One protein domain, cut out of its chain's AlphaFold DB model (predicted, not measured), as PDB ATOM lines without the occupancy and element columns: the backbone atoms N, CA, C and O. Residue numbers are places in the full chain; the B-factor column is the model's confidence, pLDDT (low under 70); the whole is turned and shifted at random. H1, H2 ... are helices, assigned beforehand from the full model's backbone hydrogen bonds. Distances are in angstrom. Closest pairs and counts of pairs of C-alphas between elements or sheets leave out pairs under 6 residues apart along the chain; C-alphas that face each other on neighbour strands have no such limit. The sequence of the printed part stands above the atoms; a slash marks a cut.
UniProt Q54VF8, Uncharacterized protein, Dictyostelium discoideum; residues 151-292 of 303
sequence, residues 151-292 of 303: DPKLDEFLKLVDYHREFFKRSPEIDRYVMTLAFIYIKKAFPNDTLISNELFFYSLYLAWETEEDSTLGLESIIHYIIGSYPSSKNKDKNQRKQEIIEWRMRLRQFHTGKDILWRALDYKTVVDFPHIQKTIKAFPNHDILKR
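Overview. This is residues 151 to 292 of the 303 residues of an uncharacterized protein of Dictyostelium discoideum (UniProt Q54VF8). H4 lies in the middle of a body of crossed helices, with H3 crossing it and H5 folded back beside it as a hairpin. The long helix H6 crosses H4 with its later part and runs away from the body toward a far tip, where residues 234 to 239 stick out; H1, H7 and H8 pack round H3. The printed part has 142 residues with eight named helices, H1 to H8 in order, and no named strand; its class is all helix. It is compact, with a radius of gyration of the C-alphas of 16.4 A, yet elongated, spanning 54 by 31 by 28 A.

Along the chain. H1, residues 152 to 163, begins at C-alpha 152 (40.820, 7.263, 49.589). H2 is residues 165 to 170, H3 176 to 189 (20.1 A), H4 198 to 212 (21.3 A) and H5 217 to 227. H6, residues 238 to 265, is 40.9 A long and ends at C-alpha 265 (49.071, -5.731, 36.094). H7 is 274 to 281 and H8 288 to 291.

Arrangement. H3 and H4 touch at a steep tilt of 64 degrees, the C-alphas of Ala 182 and Ser 204 closest at 4.7 A. H1 only just touches H3, with 3 pairs of C-alphas within 8 A, Phe 157 and Phe 183 closest at 7.1 A. H7 touches H3 about perpendicular, 89 degrees, closest at Thr 180 and Ile 281, 6.4 A. H8 touches residues 176 to 179 of H3 alone, closest at Arg 176 and Leu 290, 4.8 A. H4 and H5, a helical hairpin, touch at a shallow tilt of 17 degrees, closest at Tyr 206 and Leu 219, 6.1 A. H6 touches H4 with residues 255 to 263 alone, closest at Tyr 203 and Lys 259, 4.7 A. H2 touches no helix; its C-alpha 167 is 7.1 A from that of Tyr 225 in H5. Every O i to N i+4 pair is within hydrogen-bond range in H1 to H7; H8 is too short for one.

Size, cuts and confidence. The C-alphas of Asp 237 and Pro 275 are the two farthest apart, 54.2 A. The printed part has no cut and no long link. Mean pLDDT of the printed part is 94.2, and no printed residue is under 70.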
ATOM      1  N   ASP A 151      44.138   7.659  52.883       88.52
ATOM      2  CA  ASP A 151      44.209   7.245  51.488       88.52
ATOM      3  C   ASP A 151      42.793   6.848  51.006       88.52
ATOM      4  O   ASP A 151      42.227   5.898  51.548       88.52
ATOM      5  N   PRO A 152      42.189   7.546  50.022       92.32
ATOM      6  CA  PRO A 152      40.820   7.263  49.589       92.32
ATOM      7  C   PRO A 152      40.617   5.813  49.135       92.32
ATOM      8  O   PRO A 152      39.551   5.238  49.340       92.32
ATOM      9  N   LYS A 153      41.660   5.195  48.565       93.34
ATOM     10  CA  LYS A 153      41.645   3.786  48.150       93.34
ATOM     11  C   LYS A 153      41.633   2.846  49.357       93.34
ATOM     12  O   LYS A 153      41.034   1.778  49.301       93.34
ATOM     13  N   LEU A 154      42.300   3.228  50.445       93.80
ATOM     14  CA  LEU A 154      42.281   2.478  51.701       93.80
ATOM     15  C   LEU A 154      40.895   2.518  52.342       93.80
ATOM     16  O   LEU A 154      40.422   1.494  52.823       93.80
ATOM     17  N   ASP A 155      40.245   3.680  52.314       92.60
ATOM     18  CA  ASP A 155      38.883   3.840  52.822       92.60
ATOM     19  C   ASP A 155      37.894   2.975  52.022       92.60
ATOM     20  O   ASP A 155      37.097   2.235  52.596       92.60
ATOM     21  N   GLU A 156      38.019   2.964  50.692       94.93
ATOM     22  CA  GLU A 156      37.223   2.086  49.827       94.93
ATOM     23  C   GLU A 156      37.501   0.594  50.073       94.93
ATOM     24  O   GLU A 156      36.573  -0.209  50.163       94.93
ATOM     25  N   PHE A 157      38.769   0.215  50.261       96.49
ATOM     26  CA  PHE A 157      39.142  -1.158  50.603       96.49
ATOM     27  C   PHE A 157      38.496  -1.602  51.921       96.49
ATOM     28  O   PHE A 157      37.990  -2.719  52.021       96.49
ATOM     29  N   LEU A 158      38.464  -0.725  52.927       95.08
ATOM     30  CA  LEU A 158      37.838  -1.017  54.214       95.08
ATOM     31  C   LEU A 158      36.315  -1.131  54.124       95.08
ATOM     32  O   LEU A 158      35.751  -2.025  54.753       95.08
ATOM     33  N   LYS A 159      35.652  -0.329  53.281       95.33
ATOM     34  CA  LYS A 159      34.214  -0.509  53.015       95.33
ATOM     35  C   LYS A 159      33.904  -1.903  52.471       95.33
ATOM     36  O   LYS A 159      32.909  -2.494  52.879       95.33
ATOM     37  N   LEU A 160      34.749  -2.450  51.592       97.04
ATOM     38  CA  LEU A 160      34.582  -3.818  51.083       97.04
ATOM     39  C   LEU A 160      34.838  -4.874  52.159       97.04
ATOM     40  O   LEU A 160      34.114  -5.868  52.235       97.04
ATOM     41  N   VAL A 161      35.826  -4.648  53.027       96.01
ATOM     42  CA  VAL A 161      36.083  -5.511  54.186       96.01
ATOM     43  C   VAL A 161      34.858  -5.567  55.109       96.01
ATOM     44  O   VAL A 161      34.444  -6.656  55.514       96.01
ATOM     45  N   ASP A 162      34.239  -4.420  55.394       95.38
ATOM     46  CA  ASP A 162      33.018  -4.330  56.200       95.38
ATOM     47  C   ASP A 162      31.797  -4.924  55.493       95.38
ATOM     48  O   ASP A 162      31.016  -5.659  56.106       95.38
ATOM     49  N   TYR A 163      31.651  -4.675  54.191       97.09
ATOM     50  CA  TYR A 163      30.586  -5.253  53.373       97.09
ATOM     51  C   TYR A 163      30.645  -6.791  53.371       97.09
ATOM     52  O   TYR A 163      29.620  -7.461  53.502       97.09
ATOM     53  N   HIS A 164      31.851  -7.364  53.340       97.11
ATOM     54  CA  HIS A 164      32.092  -8.808  53.400       97.11
ATOM     55  C   HIS A 164      32.388  -9.335  54.814       97.11
ATOM     56  O   HIS A 164      32.961 -10.414  54.974       97.11
ATOM     57  N   ARG A 165      31.958  -8.644  55.878       94.88
ATOM     58  CA  ARG A 165      32.238  -9.050  57.269       94.88
ATOM     59  C   ARG A 165      31.815 -10.486  57.602       94.88
ATOM     60  O   ARG A 165      32.510 -11.164  58.358       94.88
ATOM     61  N   GLU A 166      30.701 -10.971  57.046       95.10
ATOM     62  CA  GLU A 166      30.233 -12.353  57.257       95.10
ATOM     63  C   GLU A 166      31.166 -13.404  56.645       95.10
ATOM     64  O   GLU A 166      31.327 -14.481  57.221       95.10
ATOM     65  N   PHE A 167      31.821 -13.091  55.525       96.28
ATOM     66  CA  PHE A 167      32.870 -13.941  54.966       96.28
ATOM     67  C   PHE A 167      34.045 -14.035  55.935       96.28
ATOM     68  O   PHE A 167      34.411 -15.129  56.352       96.28
ATOM     69  N   PHE A 168      34.564 -12.891  56.390       94.83
ATOM     70  CA  PHE A 168      35.696 -12.882  57.313       94.83
ATOM     71  C   PHE A 168      35.376 -13.615  58.613       94.83
ATOM     72  O   PHE A 168      36.202 -14.394  59.068       94.83
ATOM     73  N   LYS A 169      34.170 -13.476  59.179       92.42
ATOM     74  CA  LYS A 169      33.757 -14.263  60.357       92.42
ATOM     75  C   LYS A 169      33.886 -15.778  60.152       92.42
ATOM     76  O   LYS A 169      34.235 -16.469  61.104       92.42
ATOM     77  N   ARG A 170      33.601 -16.281  58.945       93.32
ATOM     78  CA  ARG A 170      33.686 -17.710  58.594       93.32
ATOM     79  C   ARG A 170      35.090 -18.157  58.192       93.32
ATOM     80  O   ARG A 170      35.368 -19.342  58.318       93.32
ATOM     81  N   SER A 171      35.938 -17.215  57.787       93.32
ATOM     82  CA  SER A 171      37.312 -17.450  57.337       93.32
ATOM     83  C   SER A 171      38.324 -16.818  58.315       93.32
ATOM     84  O   SER A 171      38.907 -15.764  58.016       93.32
ATOM     85  N   PRO A 172      38.484 -17.354  59.547       91.20
ATOM     86  CA  PRO A 172      39.457 -16.871  60.533       91.20
ATOM     87  C   PRO A 172      40.914 -17.011  60.104       91.20
ATOM     88  O   PRO A 172      41.763 -16.303  60.633       91.20
ATOM     89  N   GLU A 173      41.185 -17.882  59.141       90.87
ATOM     90  CA  GLU A 173      42.499 -18.098  58.560       90.87
ATOM     91  C   GLU A 173      43.014 -16.874  57.787       90.87
ATOM     92  O   GLU A 173      44.222 -16.668  57.729       90.87
ATOM     93  N   ILE A 174      42.119 -16.019  57.268       93.79
ATOM     94  CA  ILE A 174      42.486 -14.774  56.576       93.79
ATOM     95  C   ILE A 174      42.834 -13.695  57.600       93.79
ATOM     96  O   ILE A 174      41.959 -13.025  58.172       93.79
ATOM     97  N   ASP A 175      44.137 -13.549  57.822       93.00
ATOM     98  CA  ASP A 175      44.723 -12.650  58.803       93.00
ATOM     99  C   ASP A 175      45.014 -11.243  58.249       93.00
ATOM    100  O   ASP A 175      44.834 -10.930  57.065       93.00
ATOM    101  N   ARG A 176      45.468 -10.353  59.141       93.69
ATOM    102  CA  ARG A 176      45.798  -8.966  58.786       93.69
ATOM    103  C   ARG A 176      46.916  -8.834  57.751       93.69
ATOM    104  O   ARG A 176      46.942  -7.826  57.044       93.69
ATOM    105  N   TYR A 177      47.846  -9.787  57.675       93.96
ATOM    106  CA  TYR A 177      48.971  -9.725  56.746       93.96
ATOM    107  C   TYR A 177      48.492 -10.010  55.329       93.96
ATOM    108  O   TYR A 177      48.749  -9.190  54.447       93.96
ATOM    109  N   VAL A 178      47.695 -11.064  55.138       95.75
ATOM    110  CA  VAL A 178      47.082 -11.382  53.838       95.75
ATOM    111  C   VAL A 178      46.199 -10.228  53.355       95.75
ATOM    112  O   VAL A 178      46.302  -9.800  52.206       95.75
ATOM    113  N   MET A 179      45.381  -9.642  54.237       96.02
ATOM    114  CA  MET A 179      44.545  -8.485  53.874       96.02
ATOM    115  C   MET A 179      45.367  -7.245  53.507       96.02
ATOM    116  O   MET A 179      45.028  -6.523  52.568       96.02
ATOM    117  N   THR A 180      46.467  -6.997  54.218       95.71
ATOM    118  CA  THR A 180      47.374  -5.891  53.889       95.71
ATOM    119  C   THR A 180      48.039  -6.119  52.536       95.71
ATOM    120  O   THR A 180      48.149  -5.188  51.738       95.71
ATOM    121  N   LEU A 181      48.474  -7.349  52.264       97.14
ATOM    122  CA  LEU A 181      49.103  -7.725  51.006       97.14
ATOM    123  C   LEU A 181      48.136  -7.538  49.825       97.14
ATOM    124  O   LEU A 181      48.505  -6.920  48.827       97.14
ATOM    125  N   ALA A 182      46.873  -7.939  49.993       97.96
ATOM    126  CA  ALA A 182      45.804  -7.705  49.023       97.96
ATOM    127  C   ALA A 182      45.624  -6.205  48.705       97.96
ATOM    128  O   ALA A 182      45.591  -5.805  47.538       97.96
ATOM    129  N   PHE A 183      45.609  -5.343  49.730       97.24
ATOM    130  CA  PHE A 183      45.567  -3.889  49.535       97.24
ATOM    131  C   PHE A 183      46.798  -3.357  48.780       97.24
ATOM    132  O   PHE A 183      46.661  -2.549  47.856       97.24
ATOM    133  N   ILE A 184      48.005  -3.824  49.129       97.32
ATOM    134  CA  ILE A 184      49.249  -3.433  48.447       97.32
ATOM    135  C   ILE A 184      49.184  -3.800  46.961       97.32
ATOM    136  O   ILE A 184      49.594  -2.994  46.123       97.32
ATOM    137  N   TYR A 185      48.638  -4.967  46.617       98.38
ATOM    138  CA  TYR A 185      48.455  -5.384  45.226       98.38
ATOM    139  C   TYR A 185      47.530  -4.446  44.459       98.38
ATOM    140  O   TYR A 185      47.909  -3.955  43.397       98.38
ATOM    141  N   ILE A 186      46.365  -4.108  45.012       97.76
ATOM    142  CA  ILE A 186      45.442  -3.165  44.363       97.76
ATOM    143  C   ILE A 186      46.106  -1.797  44.169       97.76
ATOM    144  O   ILE A 186      45.980  -1.181  43.108       97.76
ATOM    145  N   LYS A 187      46.832  -1.309  45.180       96.47
ATOM    146  CA  LYS A 187      47.510  -0.011  45.118       96.47
ATOM    147  C   LYS A 187      48.645   0.017  44.093       96.47
ATOM    148  O   LYS A 187      48.832   1.039  43.442       96.47
ATOM    149  N   LYS A 188      49.387  -1.084  43.942       96.91
ATOM    150  CA  LYS A 188      50.458  -1.217  42.943       96.91
ATOM    151  C   LYS A 188      49.915  -1.348  41.520       96.91
ATOM    152  O   LYS A 188      50.428  -0.680  40.632       96.91
ATOM    153  N   ALA A 189      48.905  -2.192  41.313       96.99
ATOM    154  CA  ALA A 189      48.357  -2.473  39.986       96.99
ATOM    155  C   ALA A 189      47.553  -1.294  39.416       96.99
ATOM    156  O   ALA A 189      47.595  -1.039  38.214       96.99
ATOM    157  N   PHE A 190      46.845  -0.560  40.278       95.63
ATOM    158  CA  PHE A 190      45.915   0.496  39.871       95.63
ATOM    159  C   PHE A 190      46.126   1.772  40.697       95.63
ATOM    160  O   PHE A 190      45.247   2.158  41.463       95.63
ATOM    161  N   PRO A 191      47.284   2.447  40.607       93.68
ATOM    162  CA  PRO A 191      47.627   3.552  41.509       93.68
ATOM    163  C   PRO A 191      46.660   4.743  41.431       93.68
ATOM    164  O   PRO A 191      46.453   5.415  42.438       93.68
ATOM    165  N   ASN A 192      46.052   4.973  40.264       92.24
ATOM    166  CA  ASN A 192      45.190   6.130  40.008       92.24
ATOM    167  C   ASN A 192      43.699   5.851  40.252       92.24
ATOM    168  O   ASN A 192      42.922   6.791  40.401       92.24
ATOM    169  N   ASP A 193      43.295   4.580  40.306       87.38
ATOM    170  CA  ASP A 193      41.884   4.213  40.416       87.38
ATOM    171  C   ASP A 193      41.469   4.204  41.884       87.38
ATOM    172  O   ASP A 193      42.049   3.493  42.702       87.38
ATOM    173  N   THR A 194      40.454   4.968  42.258       83.03
ATOM    174  CA  THR A 194      39.956   4.959  43.642       83.03
ATOM    175  C   THR A 194      38.950   3.842  43.889       83.03
ATOM    176  O   THR A 194      38.870   3.335  45.004       83.03
ATOM    177  N   LEU A 195      38.218   3.431  42.851       93.14
ATOM    178  CA  LEU A 195      37.179   2.414  42.942       93.14
ATOM    179  C   LEU A 195      37.783   1.007  42.964       93.14
ATOM    180  O   LEU A 195      38.609   0.655  42.122       93.14
ATOM    181  N   ILE A 196      37.321   0.185  43.900       96.43
ATOM    182  CA  ILE A 196      37.675  -1.229  43.997       96.43
ATOM    183  C   ILE A 196      36.381  -2.019  43.802       96.43
ATOM    184  O   ILE A 196      35.443  -1.867  44.577       96.43
ATOM    185  N   SER A 197      36.296  -2.841  42.753       96.79
ATOM    186  CA  SER A 197      35.139  -3.728  42.586       96.79
ATOM    187  C   SER A 197      35.221  -4.917  43.548       96.79
ATOM    188  O   SER A 197      36.307  -5.279  44.011       96.79
ATOM    189  N   ASN A 198      34.083  -5.568  43.810       97.44
ATOM    190  CA  ASN A 198      34.053  -6.796  44.611       97.44
ATOM    191  C   ASN A 198      34.968  -7.872  44.003       97.44
ATOM    192  O   ASN A 198      35.732  -8.521  44.712       97.44
ATOM    193  N   GLU A 199      34.945  -8.037  42.681       97.38
ATOM    194  CA  GLU A 199      35.783  -9.003  41.973       97.38
ATOM    195  C   GLU A 199      37.267  -8.696  42.166       97.38
ATOM    196  O   GLU A 199      38.021  -9.580  42.564       97.38
ATOM    197  N   LEU A 200      37.682  -7.440  41.960       97.96
ATOM    198  CA  LEU A 200      39.074  -7.029  42.139       97.96
ATOM    199  C   LEU A 200      39.551  -7.255  43.578       97.96
ATOM    200  O   LEU A 200      40.672  -7.724  43.795       97.96
ATOM    201  N   PHE A 201      38.695  -6.966  44.558       98.41
ATOM    202  CA  PHE A 201      38.971  -7.249  45.961       98.41
ATOM    203  C   PHE A 201      39.257  -8.736  46.190       98.41
ATOM    204  O   PHE A 201      40.323  -9.076  46.709       98.41
ATOM    205  N   PHE A 202      38.390  -9.638  45.725       98.63
ATOM    206  CA  PHE A 202      38.611 -11.077  45.903       98.63
ATOM    207  C   PHE A 202      39.739 -11.646  45.042       98.63
ATOM    208  O   PHE A 202      40.410 -12.571  45.491       98.63
ATOM    209  N   TYR A 203      40.017 -11.085  43.863       98.62
ATOM    210  CA  TYR A 203      41.211 -11.437  43.090       98.62
ATOM    211  C   TYR A 203      42.483 -11.103  43.863       98.62
ATOM    212  O   TYR A 203      43.387 -11.933  43.940       98.62
ATOM    213  N   SER A 204      42.541  -9.914  44.471       98.55
ATOM    214  CA  SER A 204      43.693  -9.497  45.269       98.55
ATOM    215  C   SER A 204      43.859 -10.341  46.528       98.55
ATOM    216  O   SER A 204      44.984 -10.706  46.862       98.55
ATOM    217  N   LEU A 205      42.753 -10.714  47.179       98.34
ATOM    218  CA  LEU A 205      42.772 -11.553  48.371       98.34
ATOM    219  C   LEU A 205      43.201 -12.986  48.048       98.34
ATOM    220  O   LEU A 205      44.024 -13.549  48.761       98.34
ATOM    221  N   TYR A 206      42.690 -13.546  46.949       98.57
ATOM    222  CA  TYR A 206      43.094 -14.864  46.463       98.57
ATOM    223  C   TYR A 206      44.580 -14.879  46.100       98.57
ATOM    224  O   TYR A 206      45.298 -15.776  46.523       98.57
ATOM    225  N   LEU A 207      45.059 -13.873  45.358       98.48
ATOM    226  CA  LEU A 207      46.466 -13.776  44.961       98.48
ATOM    227  C   LEU A 207      47.398 -13.580  46.166       98.48
ATOM    228  O   LEU A 207      48.487 -14.147  46.192       98.48
ATOM    229  N   ALA A 208      46.982 -12.789  47.161       98.03
ATOM    230  CA  ALA A 208      47.734 -12.591  48.400       98.03
ATOM    231  C   ALA A 208      47.860 -13.894  49.190       98.03
ATOM    232  O   ALA A 208      48.949 -14.226  49.645       98.03
ATOM    233  N   TRP A 209      46.766 -14.649  49.295       97.74
ATOM    234  CA  TRP A 209      46.782 -15.962  49.925       97.74
ATOM    235  C   TRP A 209      47.681 -16.943  49.167       97.74
ATOM    236  O   TRP A 209      48.564 -17.539  49.763       97.74
ATOM    237  N   GLU A 210      47.501 -17.066  47.848       97.18
ATOM    238  CA  GLU A 210      48.291 -17.951  46.974       97.18
ATOM    239  C   GLU A 210      49.799 -17.648  47.026       97.18
ATOM    240  O   GLU A 210      50.608 -18.537  46.785       97.18
ATOM    241  N   THR A 211      50.182 -16.404  47.336       96.27
ATOM    242  CA  THR A 211      51.592 -15.995  47.425       96.27
ATOM    243  C   THR A 211      52.217 -16.287  48.793       96.27
ATOM    244  O   THR A 211      53.404 -16.597  48.844       96.27
ATOM    245  N   GLU A 212      51.462 -16.148  49.886       93.97
ATOM    246  CA  GLU A 212      52.008 -16.170  51.257       93.97
ATOM    247  C   GLU A 212      51.722 -17.478  52.013       93.97
ATOM    248  O   GLU A 212      52.457 -17.834  52.931       93.97
ATOM    249  N   GLU A 213      50.654 -18.196  51.661       92.85
ATOM    250  CA  GLU A 213      50.180 -19.355  52.415       92.85
ATOM    251  C   GLU A 213      50.282 -20.652  51.608       92.85
ATOM    252  O   GLU A 213      49.682 -20.794  50.544       92.85
ATOM    253  N   ASP A 214      50.943 -21.658  52.185       91.53
ATOM    254  CA  ASP A 214      51.009 -23.009  51.608       91.53
ATOM    255  C   ASP A 214      49.672 -23.770  51.732       91.53
ATOM    256  O   ASP A 214      49.417 -24.752  51.031       91.53
ATOM    257  N   SER A 215      48.804 -23.352  52.659       91.97
ATOM    258  CA  SER A 215      47.515 -24.007  52.899       91.97
ATOM    259  C   SER A 215      46.494 -23.639  51.826       91.97
ATOM    260  O   SER A 215      46.294 -22.467  51.534       91.97
ATOM    261  N   THR A 216      45.730 -24.609  51.318       94.10
ATOM    262  CA  THR A 216      44.625 -24.330  50.381       94.10
ATOM    263  C   THR A 216      43.361 -23.804  51.060       94.10
ATOM    264  O   THR A 216      42.454 -23.349  50.366       94.10
ATOM    265  N   LEU A 217      43.278 -23.832  52.397       93.42
ATOM    266  CA  LEU A 217      42.032 -23.570  53.127       93.42
ATOM    267  C   LEU A 217      41.445 -22.185  52.815       93.42
ATOM    268  O   LEU A 217      40.264 -22.080  52.498       93.42
ATOM    269  N   GLY A 218      42.265 -21.131  52.837       94.46
ATOM    270  CA  GLY A 218      41.785 -19.785  52.519       94.46
ATOM    271  C   GLY A 218      41.387 -19.630  51.049       94.46
ATOM    272  O   GLY A 218      40.397 -18.957  50.760       94.46
ATOM    273  N   LEU A 219      42.073 -20.311  50.120       96.86
ATOM    274  CA  LEU A 219      41.669 -20.348  48.707       96.86
ATOM    275  C   LEU A 219      40.292 -21.000  48.553       96.86
ATOM    276  O   LEU A 219      39.423 -20.453  47.875       96.86
ATOM    277  N   GLU A 220      40.065 -22.133  49.217       96.20
ATOM    278  CA  GLU A 220      38.779 -22.833  49.213       96.20
ATOM    279  C   GLU A 220      37.662 -21.965  49.800       96.20
ATOM    280  O   GLU A 220      36.590 -21.868  49.199       96.20
ATOM    281  N   SER A 221      37.923 -21.277  50.916       96.83
ATOM    282  CA  SER A 221      36.995 -20.323  51.526       96.83
ATOM    283  C   SER A 221      36.617 -19.197  50.555       96.83
ATOM    284  O   SER A 221      35.429 -18.902  50.388       96.83
ATOM    285  N   ILE A 222      37.597 -18.592  49.871       98.00
ATOM    286  CA  ILE A 222      37.366 -17.522  48.885       98.00
ATOM    287  C   ILE A 222      36.535 -18.039  47.705       98.00
ATOM    288  O   ILE A 222      35.522 -17.433  47.347       98.00
ATOM    289  N   ILE A 223      36.919 -19.176  47.120       97.77
ATOM    290  CA  ILE A 223      36.215 -19.768  45.976       97.77
ATOM    291  C   ILE A 223      34.788 -20.150  46.351       97.77
ATOM    292  O   ILE A 223      33.855 -19.848  45.609       97.77
ATOM    293  N   HIS A 224      34.586 -20.769  47.512       97.16
ATOM    294  CA  HIS A 224      33.255 -21.132  47.977       97.16
ATOM    295  C   HIS A 224      32.372 -19.899  48.181       97.16
ATOM    296  O   HIS A 224      31.190 -19.940  47.851       97.16
ATOM    297  N   TYR A 225      32.930 -18.807  48.708       97.77
ATOM    298  CA  TYR A 225      32.178 -17.577  48.934       97.77
ATOM    299  C   TYR A 225      31.777 -16.885  47.625       97.77
ATOM    300  O   TYR A 225      30.637 -16.443  47.497       97.77
ATOM    301  N   ILE A 226      32.681 -16.830  46.642       97.16
ATOM    302  CA  ILE A 226      32.456 -16.090  45.390       97.16
ATOM    303  C   ILE A 226      31.725 -16.907  44.334       97.16
ATOM    304  O   ILE A 226      30.848 -16.402  43.636       97.16
ATOM    305  N   ILE A 227      32.091 -18.174  44.195       96.38
ATOM    306  CA  ILE A 227      31.591 -19.049  43.130       96.38
ATOM    307  C   ILE A 227      30.460 -19.936  43.647       96.38
ATOM    308  O   ILE A 227      29.580 -20.342  42.883       96.38
ATOM    309  N   GLY A 228      30.448 -20.214  44.947       96.48
ATOM    310  CA  GLY A 228      29.564 -21.193  45.558       96.48
ATOM    311  C   GLY A 228      30.198 -22.579  45.627       96.48
ATOM    312  O   GLY A 228      31.265 -22.858  45.072       96.48
ATOM    313  N   SER A 229      29.514 -23.481  46.321       94.21
ATOM    314  CA  SER A 229      29.970 -24.856  46.511       94.21
ATOM    315  C   SER A 229      29.977 -25.646  45.201       94.21
ATOM    316  O   SER A 229      29.117 -25.458  44.339       94.21
ATOM    317  N   TYR A 230      30.898 -26.605  45.087       94.63
ATOM    318  CA  TYR A 230      30.894 -27.541  43.967       94.63
ATOM    319  C   TYR A 230      29.589 -28.369  43.942       94.63
ATOM    320  O   TYR A 230      29.229 -28.955  44.971       94.63
ATOM    321  N   PRO A 231      28.891 -28.487  42.795       93.01
ATOM    322  CA  PRO A 231      27.637 -29.238  42.699       93.01
ATOM    323  C   PRO A 231      27.810 -30.744  42.980       93.01
ATOM    324  O   PRO A 231      28.199 -31.549  42.125       93.01
ATOM    325  N   SER A 232      27.499 -31.157  44.210       89.04
ATOM    326  CA  SER A 232      27.720 -32.528  44.696       89.04
ATOM    327  C   SER A 232      26.439 -33.333  44.931       89.04
ATOM    328  O   SER A 232      26.515 -34.547  45.130       89.04
ATOM    329  N   SER A 233      25.264 -32.696  44.887       83.21
ATOM    330  CA  SER A 233      23.997 -33.309  45.294       83.21
ATOM    331  C   SER A 233      23.691 -34.581  44.502       83.21
ATOM    332  O   SER A 233      23.459 -34.536  43.292       83.21
ATOM    333  N   LYS A 234      23.645 -35.718  45.206       82.26
ATOM    334  CA  LYS A 234      23.288 -37.028  44.636       82.26
ATOM    335  C   LYS A 234      21.810 -37.128  44.231       82.26
ATOM    336  O   LYS A 234      21.478 -37.999  43.442       82.26
ATOM    337  N   ASN A 235      20.962 -36.227  44.735       84.81
ATOM    338  CA  ASN A 235      19.506 -36.262  44.558       84.81
ATOM    339  C   ASN A 235      18.995 -35.494  43.324       84.81
ATOM    340  O   ASN A 235      17.792 -35.477  43.091       84.81
ATOM    341  N   LYS A 236      19.870 -34.825  42.559       84.73
ATOM    342  CA  LYS A 236      19.473 -34.102  41.339       84.73
ATOM    343  C   LYS A 236      19.511 -35.011  40.117       84.73
ATOM    344  O   LYS A 236      20.314 -35.945  40.064       84.73
ATOM    345  N   ASP A 237      18.698 -34.674  39.116       91.58
ATOM    346  CA  ASP A 237      18.773 -35.301  37.799       91.58
ATOM    347  C   ASP A 237      20.204 -35.218  37.234       91.58
ATOM    348  O   ASP A 237      20.917 -34.216  37.392       91.58
ATOM    349  N   LYS A 238      20.647 -36.296  36.579       91.85
ATOM    350  CA  LYS A 238      22.023 -36.432  36.085       91.85
ATOM    351  C   LYS A 238      22.378 -35.340  35.073       91.85
ATOM    352  O   LYS A 238      23.525 -34.889  35.068       91.85
ATOM    353  N   ASN A 239      21.435 -34.919  34.230       92.49
ATOM    354  CA  ASN A 239      21.667 -33.883  33.226       92.49
ATOM    355  C   ASN A 239      21.718 -32.498  33.868       92.49
ATOM    356  O   ASN A 239      22.636 -31.732  33.576       92.49
ATOM    357  N   GLN A 240      20.827 -32.218  34.823       93.01
ATOM    358  CA  GLN A 240      20.869 -30.969  35.586       93.01
ATOM    359  C   GLN A 240      22.197 -30.815  36.339       93.01
ATOM    360  O   GLN A 240      22.860 -29.785  36.231       93.01
ATOM    361  N   ARG A 241      22.654 -31.868  37.032       92.22
ATOM    362  CA  ARG A 241      23.938 -31.841  37.746       92.22
ATOM    363  C   ARG A 241      25.122 -31.603  36.805       92.22
ATOM    364  O   ARG A 241      26.043 -30.873  37.159       92.22
ATOM    365  N   LYS A 242      25.125 -32.214  35.614       93.31
ATOM    366  CA  LYS A 242      26.172 -31.970  34.606       93.31
ATOM    367  C   LYS A 242      26.206 -30.503  34.181       93.31
ATOM    368  O   LYS A 242      27.296 -29.938  34.118       93.31
ATOM    369  N   GLN A 243      25.045 -29.895  33.936       94.86
ATOM    370  CA  GLN A 243      24.954 -28.489  33.547       94.86
ATOM    371  C   GLN A 243      25.479 -27.564  34.653       94.86
ATOM    372  O   GLN A 243      26.313 -26.704  34.381       94.86
ATOM    373  N   GLU A 244      25.090 -27.803  35.909       95.12
ATOM    374  CA  GLU A 244      25.590 -27.039  37.060       95.12
ATOM    375  C   GLU A 244      27.115 -27.153  37.210       95.12
ATOM    376  O   GLU A 244      27.789 -26.162  37.479       95.12
ATOM    377  N   ILE A 245      27.690 -28.345  37.000       95.66
ATOM    378  CA  ILE A 245      29.149 -28.543  37.044       95.66
ATOM    379  C   ILE A 245      29.848 -27.752  35.932       95.66
ATOM    380  O   ILE A 245      30.916 -27.182  36.167       95.66
ATOM    381  N   ILE A 246      29.287 -27.729  34.720       96.44
ATOM    382  CA  ILE A 246      29.847 -26.968  33.594       96.44
ATOM    383  C   ILE A 246      29.827 -25.473  33.914       96.44
ATOM    384  O   ILE A 246      30.853 -24.807  33.767       96.44
ATOM    385  N   GLU A 247      28.702 -24.959  34.404       96.96
ATOM    386  CA  GLU A 247      28.550 -23.553  34.769       96.96
ATOM    387  C   GLU A 247      29.485 -23.153  35.919       96.96
ATOM    388  O   GLU A 247      30.169 -22.132  35.837       96.96
ATOM    389  N   TRP A 248      29.591 -23.988  36.957       97.86
ATOM    390  CA  TRP A 248      30.519 -23.762  38.065       97.86
ATOM    391  C   TRP A 248      31.970 -23.690  37.569       97.86
ATOM    392  O   TRP A 248      32.714 -22.779  37.926       97.86
ATOM    393  N   ARG A 249      32.370 -24.598  36.664       97.93
ATOM    394  CA  ARG A 249      33.707 -24.585  36.043       97.93
ATOM    395  C   ARG A 249      33.941 -23.350  35.174       97.93
ATOM    396  O   ARG A 249      35.066 -22.860  35.130       97.93
ATOM    397  N   MET A 250      32.915 -22.862  34.473       97.69
ATOM    398  CA  MET A 250      33.000 -21.612  33.709       97.69
ATOM    399  C   MET A 250      33.258 -20.425  34.639       97.69
ATOM    400  O   MET A 250      34.208 -19.682  34.399       97.69
ATOM    401  N   ARG A 251      32.495 -20.303  35.731       97.75
ATOM    402  CA  ARG A 251      32.688 -19.249  36.739       97.75
ATOM    403  C   ARG A 251      34.072 -19.317  37.394       97.75
ATOM    404  O   ARG A 251      34.721 -18.288  37.537       97.75
ATOM    405  N   LEU A 252      34.572 -20.517  37.705       98.08
ATOM    406  CA  LEU A 252      35.935 -20.707  38.224       98.08
ATOM    407  C   LEU A 252      37.013 -20.254  37.237       98.08
ATOM    408  O   LEU A 252      37.934 -19.537  37.622       98.08
ATOM    409  N   ARG A 253      36.890 -20.613  35.955       98.19
ATOM    410  CA  ARG A 253      37.824 -20.129  34.928       98.19
ATOM    411  C   ARG A 253      37.783 -18.611  34.786       98.19
ATOM    412  O   ARG A 253      38.838 -17.998  34.662       98.19
ATOM    413  N   GLN A 254      36.595 -18.009  34.821       97.33
ATOM    414  CA  GLN A 254      36.441 -16.552  34.779       97.33
ATOM    415  C   GLN A 254      37.116 -15.888  35.980       97.33
ATOM    416  O   GLN A 254      37.856 -14.923  35.806       97.33
ATOM    417  N   PHE A 255      36.927 -16.448  37.177       98.24
ATOM    418  CA  PHE A 255      37.570 -15.961  38.390       98.24
ATOM    419  C   PHE A 255      39.102 -16.003  38.283       98.24
ATOM    420  O   PHE A 255      39.757 -14.982  38.487       98.24
ATOM    421  N   HIS A 256      39.682 -17.140  37.879       98.31
ATOM    422  CA  HIS A 256      41.132 -17.243  37.676       98.31
ATOM    423  C   HIS A 256      41.644 -16.318  36.571       98.31
ATOM    424  O   HIS A 256      42.679 -15.688  36.750       98.31
ATOM    425  N   THR A 257      40.895 -16.156  35.478       98.32
ATOM    426  CA  THR A 257      41.255 -15.208  34.412       98.32
ATOM    427  C   THR A 257      41.374 -13.783  34.959       98.32
ATOM    428  O   THR A 257      42.337 -13.085  34.650       98.32
ATOM    429  N   GLY A 258      40.431 -13.357  35.806       98.05
ATOM    430  CA  GLY A 258      40.475 -12.051  36.466       98.05
ATOM    431  C   GLY A 258      41.666 -11.900  37.418       98.05
ATOM    432  O   GLY A 258      42.383 -10.899  37.354       98.05
ATOM    433  N   LYS A 259      41.950 -12.928  38.228       98.03
ATOM    434  CA  LYS A 259      43.163 -12.993  39.063       98.03
ATOM    435  C   LYS A 259      44.443 -12.864  38.230       98.03
ATOM    436  O   LYS A 259      45.333 -12.099  38.591       98.03
ATOM    437  N   ASP A 260      44.538 -13.564  37.104       98.38
ATOM    438  CA  ASP A 260      45.725 -13.538  36.243       98.38
ATOM    439  C   ASP A 260      45.892 -12.192  35.521       98.38
ATOM    440  O   ASP A 260      47.012 -11.771  35.230       98.38
ATOM    441  N   ILE A 261      44.800 -11.469  35.246       97.95
ATOM    442  CA  ILE A 261      44.863 -10.073  34.782       97.95
ATOM    443  C   ILE A 261      45.480  -9.179  35.865       97.95
ATOM    444  O   ILE A 261      46.382  -8.401  35.553       97.95
ATOM    445  N   LEU A 262      45.059  -9.315  37.129       98.09
ATOM    446  CA  LEU A 262      45.669  -8.583  38.245       98.09
ATOM    447  C   LEU A 262      47.160  -8.927  38.393       98.09
ATOM    448  O   LEU A 262      47.988  -8.029  38.529       98.09
ATOM    449  N   TRP A 263      47.520 -10.208  38.321       98.50
ATOM    450  CA  TRP A 263      48.914 -10.638  38.439       98.50
ATOM    451  C   TRP A 263      49.798 -10.065  37.320       98.50
ATOM    452  O   TRP A 263      50.906  -9.594  37.579       98.50
ATOM    453  N   ARG A 264      49.268  -9.999  36.091       98.33
ATOM    454  CA  ARG A 264      49.911  -9.303  34.966       98.33
ATOM    455  C   ARG A 264      50.036  -7.800  35.190       98.33
ATOM    456  O   ARG A 264      51.075  -7.232  34.871       98.33
ATOM    457  N   ALA A 265      49.017  -7.155  35.758       97.41
ATOM    458  CA  ALA A 265      49.071  -5.731  36.094       97.41
ATOM    459  C   ALA A 265      50.140  -5.412  37.157       97.41
ATOM    460  O   ALA A 265      50.656  -4.299  37.197       97.41
ATOM    461  N   LEU A 266      50.517  -6.398  37.978       97.88
ATOM    462  CA  LEU A 266      51.623  -6.315  38.935       97.88
ATOM    463  C   LEU A 266      53.000  -6.604  38.321       97.88
ATOM    464  O   LEU A 266      53.976  -6.664  39.068       97.88
ATOM    465  N   ASP A 267      53.096  -6.825  37.005       97.76
ATOM    466  CA  ASP A 267      54.331  -7.279  36.345       97.76
ATOM    467  C   ASP A 267      54.887  -8.551  37.016       97.76
ATOM    468  O   ASP A 267      56.086  -8.708  37.232       97.76
ATOM    469  N   TYR A 268      53.970  -9.428  37.446       97.56
ATOM    470  CA  TYR A 268      54.239 -10.670  38.173       97.56
ATOM    471  C   TYR A 268      54.978 -10.505  39.518       97.56
ATOM    472  O   TYR A 268      55.374 -11.493  40.135       97.56
ATOM    473  N   LYS A 269      55.127  -9.273  40.025       97.20
ATOM    474  CA  LYS A 269      55.843  -8.956  41.273       97.20
ATOM    475  C   LYS A 269      54.904  -8.973  42.478       97.20
ATOM    476  O   LYS A 269      54.473  -7.926  42.969       97.20
ATOM    477  N   THR A 270      54.611 -10.174  42.968       97.14
ATOM    478  CA  THR A 270      53.760 -10.397  44.152       97.14
ATOM    479  C   THR A 270      54.542 -10.445  45.463       97.14
ATOM    480  O   THR A 270      53.968 -10.183  46.517       97.14
ATOM    481  N   VAL A 271      55.852 -10.687  45.424       96.61
ATOM    482  CA  VAL A 271      56.699 -10.661  46.625       96.61
ATOM    483  C   VAL A 271      56.796  -9.231  47.165       96.61
ATOM    484  O   VAL A 271      57.106  -8.282  46.435       96.61
ATOM    485  N   VAL A 272      56.505  -9.064  48.454       95.89
ATOM    486  CA  VAL A 272      56.559  -7.779  49.154       95.89
ATOM    487  C   VAL A 272      57.338  -7.946  50.448       95.89
ATOM    488  O   VAL A 272      56.979  -8.762  51.288       95.89
ATOM    489  N   ASP A 273      58.365  -7.121  50.639       95.86
ATOM    490  CA  ASP A 273      59.184  -7.183  51.845       95.86
ATOM    491  C   ASP A 273      58.353  -6.925  53.107       95.86
ATOM    492  O   ASP A 273      57.587  -5.956  53.202       95.86
ATOM    493  N   PHE A 274      58.580  -7.741  54.132       93.39
ATOM    494  CA  PHE A 274      57.868  -7.658  55.403       93.39
ATOM    495  C   PHE A 274      57.867  -6.252  56.050       93.39
ATOM    496  O   PHE A 274      56.803  -5.807  56.493       93.39
ATOM    497  N   PRO A 275      58.972  -5.468  56.053       95.14
ATOM    498  CA  PRO A 275      58.947  -4.091  56.556       95.14
ATOM    499  C   PRO A 275      57.958  -3.175  55.818       95.14
ATOM    500  O   PRO A 275      57.370  -2.275  56.426       95.14
ATOM    501  N   HIS A 276      57.740  -3.398  54.518       94.71
ATOM    502  CA  HIS A 276      56.763  -2.645  53.734       94.71
ATOM    503  C   HIS A 276      55.327  -3.008  54.135       94.71
ATOM    504  O   HIS A 276      54.491  -2.113  54.306       94.71
ATOM    505  N   ILE A 277      55.058  -4.295  54.378       94.39
ATOM    506  CA  ILE A 277      53.773  -4.773  54.907       94.39
ATOM    507  C   ILE A 277      53.511  -4.140  56.279       94.39
ATOM    508  O   ILE A 277      52.477  -3.507  56.482       94.39
ATOM    509  N   GLN A 278      54.482  -4.189  57.196       92.00
ATOM    510  CA  GLN A 278      54.360  -3.578  58.524       92.00
ATOM    511  C   GLN A 278      54.120  -2.064  58.476       92.00
ATOM    512  O   GLN A 278      53.329  -1.534  59.261       92.00
ATOM    513  N   LYS A 279      54.797  -1.342  57.574       93.62
ATOM    514  CA  LYS A 279      54.568   0.098  57.373       93.62
ATOM    515  C   LYS A 279      53.140   0.368  56.904       93.62
ATOM    516  O   LYS A 279      52.525   1.320  57.377       93.62
ATOM    517  N   THR A 280      52.627  -0.472  56.011       92.99
ATOM    518  CA  THR A 280      51.270  -0.350  55.473       92.99
ATOM    519  C   THR A 280      50.226  -0.659  56.543       92.99
ATOM    520  O   THR A 280      49.320   0.145  56.714       92.99
ATOM    521  N   ILE A 281      50.410  -1.712  57.355       91.92
ATOM    522  CA  ILE A 281      49.540  -2.032  58.508       91.92
ATOM    523  C   ILE A 281      49.360  -0.815  59.426       91.92
ATOM    524  O   ILE A 281      48.248  -0.512  59.840       91.92
ATOM    525  N   LYS A 282      50.437  -0.067  59.705       90.51
ATOM    526  CA  LYS A 282      50.388   1.140  60.556       90.51
ATOM    527  C   LYS A 282      49.603   2.308  59.946       90.51
ATOM    528  O   LYS A 282      49.279   3.250  60.670       90.51
ATOM    529  N   ALA A 283      49.374   2.299  58.633       88.48
ATOM    530  CA  ALA A 283      48.585   3.315  57.943       88.48
ATOM    531  C   ALA A 283      47.081   3.025  58.006       88.48
ATOM    532  O   ALA A 283      46.288   3.954  57.857       88.48
ATOM    533  N   PHE A 284      46.688   1.773  58.254       87.13
ATOM    534  CA  PHE A 284      45.286   1.458  58.458       87.13
ATOM    535  C   PHE A 284      44.756   2.127  59.736       87.13
ATOM    536  O   PHE A 284      45.455   2.169  60.755       87.13
ATOM    537  N   PRO A 285      43.516   2.646  59.712       83.22
ATOM    538  CA  PRO A 285      42.831   3.057  60.927       83.22
ATOM    539  C   PRO A 285      42.659   1.855  61.867       83.22
ATOM    540  O   PRO A 285      42.845   0.703  61.474       83.22
ATOM    541  N   ASN A 286      42.275   2.121  63.117       82.78
ATOM    542  CA  ASN A 286      41.949   1.084  64.099       82.78
ATOM    543  C   ASN A 286      40.685   0.312  63.674       82.78
ATOM    544  O   ASN A 286      39.604   0.530  64.215       82.78
ATOM    545  N   HIS A 287      40.833  -0.580  62.698       83.18
ATOM    546  CA  HIS A 287      39.782  -1.402  62.124       83.18
ATOM    547  C   HIS A 287      39.801  -2.786  62.771       83.18
ATOM    548  O   HIS A 287      40.857  -3.415  62.877       83.18
ATOM    549  N   ASP A 288      38.644  -3.287  63.200       82.89
ATOM    550  CA  ASP A 288      38.569  -4.513  64.004       82.89
ATOM    551  C   ASP A 288      39.139  -5.737  63.289       82.89
ATOM    552  O   ASP A 288      39.844  -6.544  63.890       82.89
ATOM    553  N   ILE A 289      38.897  -5.844  61.985       72.64
ATOM    554  CA  ILE A 289      39.375  -6.968  61.176       72.64
ATOM    555  C   ILE A 289      40.914  -6.993  61.064       72.64
ATOM    556  O   ILE A 289      41.502  -8.060  60.930       72.64
ATOM    557  N   LEU A 290      41.607  -5.867  61.243       75.31
ATOM    558  CA  LEU A 290      43.078  -5.825  61.218       75.31
ATOM    559  C   LEU A 290      43.718  -6.187  62.558       75.31
ATOM    560  O   LEU A 290      44.933  -6.369  62.643       75.31
ATOM    561  N   LYS A 291      42.903  -6.334  63.608       83.99
ATOM    562  CA  LYS A 291      43.337  -6.895  64.891       83.99
ATOM    563  C   LYS A 291      43.488  -8.418  64.828       83.99
ATOM    564  O   LYS A 291      43.928  -9.017  65.801       83.99
ATOM    565  N   ARG A 292      43.129  -9.046  63.700       83.11
ATOM    566  CA  ARG A 292      43.303 -10.480  63.455       83.11
ATOM    567  C   ARG A 292      44.779 -10.820  63.348       83.11
ATOM    568  O   ARG A 292      45.397 -10.661  62.296       83.11
TER     569      ARG A 292